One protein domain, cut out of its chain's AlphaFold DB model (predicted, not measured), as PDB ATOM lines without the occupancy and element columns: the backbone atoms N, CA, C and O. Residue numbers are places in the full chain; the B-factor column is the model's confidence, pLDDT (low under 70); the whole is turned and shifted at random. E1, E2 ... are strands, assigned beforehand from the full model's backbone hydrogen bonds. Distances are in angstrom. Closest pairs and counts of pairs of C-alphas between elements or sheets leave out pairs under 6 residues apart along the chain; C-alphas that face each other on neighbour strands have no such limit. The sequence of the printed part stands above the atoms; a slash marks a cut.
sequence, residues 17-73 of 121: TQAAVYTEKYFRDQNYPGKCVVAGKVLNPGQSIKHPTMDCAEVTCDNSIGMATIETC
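What this domain is: This is residues 17 to 73 of the 121 residues of a protein of Lucilia cuprina (UniProt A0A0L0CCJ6). A twisted antiparallel sheet of four strands, in the order E1, E6, E5, E4, makes the main body, and the small hairpin of E2 and E3 sits at the end of it where E1 and E5 end and E6 begins. The loop between E1 and E2 reaches beyond that end, with Asn 31 at its tip. The printed part has 57 residues, with no named helix and six named strands, E1 to E6 along the chain; its class is all strand, though under half of its residues are in named elements. It is compact, with a radius of gyration of the C-alphas of 10.9 A, and elongated, spanning 36 by 21 by 15 A.

Where its parts are: Find C-alpha 21 at (122.417, 147.933, 144.609); from there E1, residues 21 to 26, runs 17.2 A. E6, residues 67 to 72, runs 16.6 A to C-alpha 72 at (122.513, 147.234, 139.274). E5 is residues 57 to 61, 13.5 A, and E4 residues 48 to 50, 7.1 A. Look for E2 at residues 36 to 38, 6.3 A, and E3 at residues 41 to 43, 6.4 A.

How they stand to each other: In the large sheet, look between E1 and E6 for N 23 and O 70, 2.9 A apart and within hydrogen-bond range. E6 and E5, a hairpin, have N 69 and O 60 at 2.9 A. E5 and E4, also a hairpin, have N 59 and O 49 at 2.9 A; E4, E5 and E6 form a meander, each strand the antiparallel neighbour of the one before. In the antiparallel hairpin of E2 and E3, N 43 and O 36 are 2.8 A apart. The closest C-alphas of E2 and E5, Cys 36 and Cys 61, are 5.7 A apart. E1 and E3 are apart.

The domain as a whole: The C-alphas farthest apart, those of Thr 17 and Asn 31, are 38.3 A from each other. The printed part has no cut, and no link between named strands is long. The mean pLDDT of the printed part is 93.4, with residues 17 to 20 under 70.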
ATOM      1  N   THR A  17     131.909 142.512 151.604       54.03
ATOM      2  CA  THR A  17     130.978 142.287 150.491       54.03
ATOM      3  C   THR A  17     130.798 143.584 149.703       54.03
ATOM      4  O   THR A  17     130.537 144.644 150.266       54.03
ATOM      5  N   GLN A  18     130.983 143.516 148.383       55.66
ATOM      6  CA  GLN A  18     130.610 144.615 147.492       55.66
ATOM      7  C   GLN A  18     129.101 144.825 147.640       55.66
ATOM      8  O   GLN A  18     128.331 143.872 147.506       55.66
ATOM      9  N   ALA A  19     128.687 146.043 147.984       56.44
ATOM     10  CA  ALA A  19     127.281 146.378 148.118       56.44
ATOM     11  C   ALA A  19     126.669 146.440 146.714       56.44
ATOM     12  O   ALA A  19     126.761 147.454 146.041       56.44
ATOM     13  N   ALA A  20     126.077 145.348 146.239       64.25
ATOM     14  CA  ALA A  20     125.260 145.407 145.036       64.25
ATOM     15  C   ALA A  20     123.998 146.223 145.345       64.25
ATOM     16  O   ALA A  20     123.302 145.958 146.331       64.25
ATOM     17  N   VAL A  21     123.690 147.217 144.511       81.81
ATOM     18  CA  VAL A  21     122.417 147.933 144.609       81.81
ATOM     19  C   VAL A  21     121.352 147.049 143.984       81.81
ATOM     20  O   VAL A  21     121.316 146.881 142.761       81.81
ATOM     21  N   TYR A  22     120.482 146.494 144.826       90.06
ATOM     22  CA  TYR A  22     119.368 145.665 144.391       90.06
ATOM     23  C   TYR A  22     118.016 146.315 144.689       90.06
ATOM     24  O   TYR A  22     117.869 147.168 145.565       90.06
ATOM     25  N   THR A  23     116.999 145.930 143.925       93.81
ATOM     26  CA  THR A  23     115.605 146.306 144.166       93.81
ATOM     27  C   THR A  23     114.705 145.123 143.861       93.81
ATOM     28  O   THR A  23     114.763 144.563 142.768       93.81
ATOM     29  N   GLU A  24     113.829 144.781 144.797       95.38
ATOM     30  CA  GLU A  24     112.818 143.743 144.611       95.38
ATOM     31  C   GLU A  24     111.537 144.338 144.013       95.38
ATOM     32  O   GLU A  24     111.057 145.396 144.436       95.38
ATOM     33  N   LYS A  25     110.961 143.663 143.014       96.31
ATOM     34  CA  LYS A  25     109.681 144.038 142.397       96.31
ATOM     35  C   LYS A  25     108.859 142.810 142.028       96.31
ATOM     36  O   LYS A  25     109.394 141.739 141.769       96.31
ATOM     37  N   TYR A  26     107.542 142.985 141.942       97.12
ATOM     38  CA  TYR A  26     106.638 141.952 141.443       97.12
ATOM     39  C   TYR A  26     106.345 142.145 139.952       97.12
ATOM     40  O   TYR A  26     105.830 143.184 139.546       97.12
ATOM     41  N   PHE A  27     106.612 141.113 139.156       96.88
ATOM     42  CA  PHE A  27     106.393 141.046 137.710       96.88
ATOM     43  C   PHE A  27     105.385 139.949 137.365       96.88
ATOM     44  O   PHE A  27     105.694 138.983 136.667       96.88
ATOM     45  N   ARG A  28     104.173 140.078 137.906       97.06
ATOM     46  CA  ARG A  28     103.087 139.114 137.695       97.06
ATOM     47  C   ARG A  28     102.390 139.372 136.363       97.06
ATOM     48  O   ARG A  28     102.112 140.519 136.028       97.06
ATOM     49  N   ASP A  29     102.025 138.299 135.675       97.00
ATOM     50  CA  ASP A  29     101.192 138.334 134.475       97.00
ATOM     51  C   ASP A  29     100.158 137.203 134.544       97.00
ATOM     52  O   ASP A  29     100.486 136.076 134.920       97.00
ATOM     53  N   GLN A  30      98.902 137.502 134.203       96.19
ATOM     54  CA  GLN A  30      97.802 136.534 134.270       96.19
ATOM     55  C   GLN A  30      97.953 135.396 133.252       96.19
ATOM     56  O   GLN A  30      97.501 134.284 133.515       96.19
ATOM     57  N   ASN A  31      98.615 135.646 132.120       97.75
ATOM     58  CA  ASN A  31      98.862 134.645 131.080       97.75
ATOM     59  C   ASN A  31     100.041 133.724 131.423       97.75
ATOM     60  O   ASN A  31     100.202 132.670 130.810       97.75
ATOM     61  N   TYR A  32     100.867 134.109 132.400       97.00
ATOM     62  CA  TYR A  32     102.056 133.368 132.816       97.00
ATOM     63  C   TYR A  32     102.086 133.175 134.342       97.00
ATOM     64  O   TYR A  32     102.996 133.670 135.015       97.00
ATOM     65  N   PRO A  33     101.111 132.444 134.917       96.62
ATOM     66  CA  PRO A  33     101.082 132.178 136.350       96.62
ATOM     67  C   PRO A  33     102.337 131.411 136.787       96.62
ATOM     68  O   PRO A  33     102.820 130.524 136.082       96.62
ATOM     69  N   GLY A  34     102.870 131.743 137.965       97.06
ATOM     70  CA  GLY A  34     104.074 131.088 138.488       97.06
ATOM     71  C   GLY A  34     105.401 131.663 137.980       97.06
ATOM     72  O   GLY A  34     106.445 131.079 138.270       97.06
ATOM     73  N   LYS A  35     105.378 132.745 137.192       98.31
ATOM     74  CA  LYS A  35     106.545 133.275 136.469       98.31
ATOM     75  C   LYS A  35     106.696 134.783 136.641       98.31
ATOM     76  O   LYS A  35     105.752 135.467 137.034       98.31
ATOM     77  N   CYS A  36     107.877 135.290 136.296       98.50
ATOM     78  CA  CYS A  36     108.137 136.723 136.204       98.50
ATOM     79  C   CYS A  36     108.100 137.168 134.740       98.50
ATOM     80  O   CYS A  36     108.781 136.574 133.901       98.50
ATOM     81  N   VAL A  37     107.339 138.218 134.430       97.75
ATOM     82  CA  VAL A  37     107.275 138.810 133.086       97.75
ATOM     83  C   VAL A  37     107.885 140.207 133.092       97.75
ATOM     84  O   VAL A  37     107.257 141.182 133.500       97.75
ATOM     85  N   VAL A  38     109.127 140.311 132.624       96.88
ATOM     86  CA  VAL A  38     109.906 141.557 132.622       96.88
ATOM     87  C   VAL A  38     110.052 142.047 131.187       96.88
ATOM     88  O   VAL A  38     110.730 141.415 130.379       96.88
ATOM     89  N   ALA A  39     109.396 143.160 130.849       95.31
ATOM     90  CA  ALA A  39     109.393 143.738 129.496       95.31
ATOM     91  C   ALA A  39     109.110 142.694 128.386       95.31
ATOM     92  O   ALA A  39     109.809 142.622 127.375       95.31
ATOM     93  N   GLY A  40     108.110 141.834 128.608       94.44
ATOM     94  CA  GLY A  40     107.705 140.775 127.674       94.44
ATOM     95  C   GLY A  40     108.599 139.527 127.667       94.44
ATOM     96  O   GLY A  40     108.318 138.582 126.934       94.44
ATOM     97  N   LYS A  41     109.666 139.481 128.475       96.69
ATOM     98  CA  LYS A  41     110.451 138.260 128.707       96.69
ATOM     99  C   LYS A  41     109.852 137.483 129.867       96.69
ATOM    100  O   LYS A  41     109.649 138.043 130.936       96.69
ATOM    101  N   VAL A  42     109.606 136.195 129.650       97.94
ATOM    102  CA  VAL A  42     109.065 135.275 130.654       97.94
ATOM    103  C   VAL A  42     110.217 134.501 131.288       97.94
ATOM    104  O   VAL A  42     110.950 133.808 130.585       97.94
ATOM    105  N   LEU A  43     110.362 134.609 132.606       98.38
ATOM    106  CA  LEU A  43     111.394 133.938 133.389       98.38
ATOM    107  C   LEU A  43     110.754 132.922 134.334       98.38
ATOM    108  O   LEU A  43     109.748 133.213 134.987       98.38
ATOM    109  N   ASN A  44     111.357 131.739 134.427       98.50
ATOM    110  CA  ASN A  44     111.023 130.788 135.485       98.50
ATOM    111  C   ASN A  44     111.695 131.203 136.807       98.50
ATOM    112  O   ASN A  44     112.740 131.853 136.766       98.50
ATOM    113  N   PRO A  45     111.162 130.786 137.968       98.25
ATOM    114  CA  PRO A  45     111.863 130.942 139.239       98.25
ATOM    115  C   PRO A  45     113.295 130.381 139.178       98.25
ATOM    116  O   PRO A  45     113.520 129.304 138.626       98.25
ATOM    117  N   GLY A  46     114.253 131.126 139.725       98.00
ATOM    118  CA  GLY A  46     115.690 130.858 139.668       98.00
ATOM    119  C   GLY A  46     116.377 131.270 138.361       98.00
ATOM    120  O   GLY A  46     117.590 131.120 138.248       98.00
ATOM    121  N   GLN A  47     115.641 131.767 137.362       98.12
ATOM    122  CA  GLN A  47     116.230 132.224 136.106       98.12
ATOM    123  C   GLN A  47     116.627 133.695 136.192       98.12
ATOM    124  O   GLN A  47     115.818 134.539 136.585       98.12
ATOM    125  N   SER A  48     117.828 133.992 135.702       97.19
ATOM    126  CA  SER A  48     118.353 135.349 135.591       97.19
ATOM    127  C   SER A  48     118.647 135.715 134.142       97.19
ATOM    128  O   SER A  48     119.044 134.871 133.332       97.19
ATOM    129  N   ILE A  49     118.402 136.976 133.789       96.00
ATOM    130  CA  ILE A  49     118.725 137.541 132.476       96.00
ATOM    131  C   ILE A  49     119.289 138.951 132.635       96.00
ATOM    132  O   ILE A  49     118.964 139.668 133.580       96.00
ATOM    133  N   LYS A  50     120.037 139.411 131.630       95.56
ATOM    134  CA  LYS A  50     120.331 140.840 131.490       95.56
ATOM    135  C   LYS A  50     119.022 141.638 131.436       95.56
ATOM    136  O   LYS A  50     118.124 141.292 130.663       95.56
ATOM    137  N   HIS A  51     118.938 142.723 132.205       95.50
ATOM    138  CA  HIS A  51     117.754 143.569 132.236       95.50
ATOM    139  C   HIS A  51     117.443 144.110 130.826       95.50
ATOM    140  O   HIS A  51     118.334 144.673 130.181       95.50
ATOM    141  N   PRO A  52     116.202 143.980 130.322       92.75
ATOM    142  CA  PRO A  52     115.888 144.317 128.931       92.75
ATOM    143  C   PRO A  52     116.053 145.799 128.568       92.75
ATOM    144  O   PRO A  52     116.261 146.115 127.400       92.75
ATOM    145  N   THR A  53     115.937 146.703 129.545       92.06
ATOM    146  CA  THR A  53     115.921 148.161 129.314       92.06
ATOM    147  C   THR A  53     116.955 148.954 130.108       92.06
ATOM    148  O   THR A  53     117.109 150.143 129.854       92.06
ATOM    149  N   MET A  54     117.637 148.339 131.079       92.50
ATOM    150  CA  MET A  54     118.602 149.046 131.925       92.50
ATOM    151  C   MET A  54     120.011 148.649 131.521       92.50
ATOM    152  O   MET A  54     120.297 147.465 131.321       92.50
ATOM    153  N   ASP A  55     120.887 149.644 131.412       92.31
ATOM    154  CA  ASP A  55     122.291 149.401 131.130       92.31
ATOM    155  C   ASP A  55     122.977 148.768 132.332       92.31
ATOM    156  O   ASP A  55     122.873 149.246 133.458       92.31
ATOM    157  N   CYS A  56     123.683 147.677 132.049       94.38
ATOM    158  CA  CYS A  56     124.365 146.845 133.028       94.38
ATOM    159  C   CYS A  56     123.558 146.563 134.305       94.38
ATOM    160  O   CYS A  56     123.959 146.884 135.424       94.38
ATOM    161  N   ALA A  57     122.412 145.926 134.108       95.50
ATOM    162  CA  ALA A  57     121.613 145.382 135.185       95.50
ATOM    163  C   ALA A  57     121.249 143.930 134.877       95.50
ATOM    164  O   ALA A  57     121.173 143.524 133.711       95.50
ATOM    165  N   GLU A  58     120.994 143.165 135.924       96.75
ATOM    166  CA  GLU A  58     120.463 141.809 135.861       96.75
ATOM    167  C   GLU A  58     119.113 141.768 136.559       96.75
ATOM    168  O   GLU A  58     118.853 142.532 137.484       96.75
ATOM    169  N   VAL A  59     118.223 140.913 136.068       97.50
ATOM    170  CA  VAL A  59     116.975 140.592 136.746       97.50
ATOM    171  C   VAL A  59     116.886 139.093 136.945       97.50
ATOM    172  O   VAL A  59     117.012 138.327 135.988       97.50
ATOM    173  N   THR A  60     116.638 138.699 138.184       97.94
ATOM    174  CA  THR A  60     116.465 137.315 138.617       97.94
ATOM    175  C   THR A  60     115.028 137.126 139.058       97.94
ATOM    176  O   THR A  60     114.538 137.884 139.884       97.94
ATOM    177  N   CYS A  61     114.326 136.141 138.500       98.44
ATOM    178  CA  CYS A  61     113.009 135.763 139.000       98.44
ATOM    179  C   CYS A  61     113.186 134.890 140.239       98.44
ATOM    180  O   CYS A  61     113.622 133.748 140.126       98.44
ATOM    181  N   ASP A  62     112.851 135.398 141.415       98.06
ATOM    182  CA  ASP A  62     113.188 134.739 142.676       98.06
ATOM    183  C   ASP A  62     112.217 133.604 142.998       98.06
ATOM    184  O   ASP A  62     112.604 132.571 143.543       98.06
ATOM    185  N   ASN A  63     110.930 133.773 142.672       97.75
ATOM    186  CA  ASN A  63     109.902 132.819 143.078       97.75
ATOM    187  C   ASN A  63     108.658 132.807 142.174       97.75
ATOM    188  O   ASN A  63     108.455 133.644 141.295       97.75
ATOM    189  N   SER A  64     107.782 131.832 142.426       97.44
ATOM    190  CA  SER A  64     106.551 131.609 141.660       97.44
ATOM    191  C   SER A  64     105.434 132.616 141.948       97.44
ATOM    192  O   SER A  64     104.443 132.650 141.223       97.44
ATOM    193  N   ILE A  65     105.576 133.480 142.959       96.25
ATOM    194  CA  ILE A  65     104.636 134.595 143.170       96.25
ATOM    195  C   ILE A  65     104.995 135.817 142.309       96.25
ATOM    196  O   ILE A  65     104.376 136.876 142.452       96.25
ATOM    197  N   GLY A  66     105.976 135.673 141.412       96.25
ATOM    198  CA  GLY A  66     106.410 136.693 140.467       96.25
ATOM    199  C   GLY A  66     107.317 137.751 141.088       96.25
ATOM    200  O   GLY A  66     107.401 138.843 140.536       96.25
ATOM    201  N   MET A  67     107.937 137.483 142.242       97.94
ATOM    202  CA  MET A  67     108.957 138.371 142.801       97.94
ATOM    203  C   MET A  67     110.239 138.229 141.989       97.94
ATOM    204  O   MET A  67     110.646 137.111 141.674       97.94
ATOM    205  N   ALA A  68     110.856 139.352 141.655       98.00
ATOM    206  CA  ALA A  68     112.145 139.392 141.000       98.00
ATOM    207  C   ALA A  68     113.041 140.445 141.642       98.00
ATOM    208  O   ALA A  68     112.587 141.548 141.967       98.00
ATOM    209  N   THR A  69     114.322 140.126 141.722       97.75
ATOM    210  CA  THR A  69     115.371 141.033 142.157       97.75
ATOM    211  C   THR A  69     116.043 141.617 140.930       97.75
ATOM    212  O   THR A  69     116.435 140.896 140.013       97.75
ATOM    213  N   ILE A  70     116.157 142.939 140.896       97.12
ATOM    214  CA  ILE A  70     116.950 143.657 139.908       97.12
ATOM    215  C   ILE A  70     118.234 144.104 140.588       97.12
ATOM    216  O   ILE A  70     118.172 144.877 141.539       97.12
ATOM    217  N   GLU A  71     119.374 143.677 140.064       96.12
ATOM    218  CA  GLU A  71     120.696 144.096 140.517       96.12
ATOM    219  C   GLU A  71     121.311 145.080 139.521       96.12
ATOM    220  O   GLU A  71     121.277 144.875 138.305       96.12
ATOM    221  N   THR A  72     121.870 146.167 140.045       94.75
ATOM    222  CA  THR A  72     122.513 147.234 139.274       94.75
ATOM    223  C   THR A  72     123.902 147.519 139.831       94.75
ATOM    224  O   THR A  72     124.178 147.285 141.008       94.75
ATOM    225  N   CYS A  73     124.794 148.038 138.987       93.69
ATOM    226  CA  CYS A  73     126.093 148.518 139.449       93.69
ATOM    227  C   CYS A  73     125.943 149.718 140.384       93.69
ATOM    228  O   CYS A  73     125.034 150.531 140.208       93.69
TER     229      CYS A  73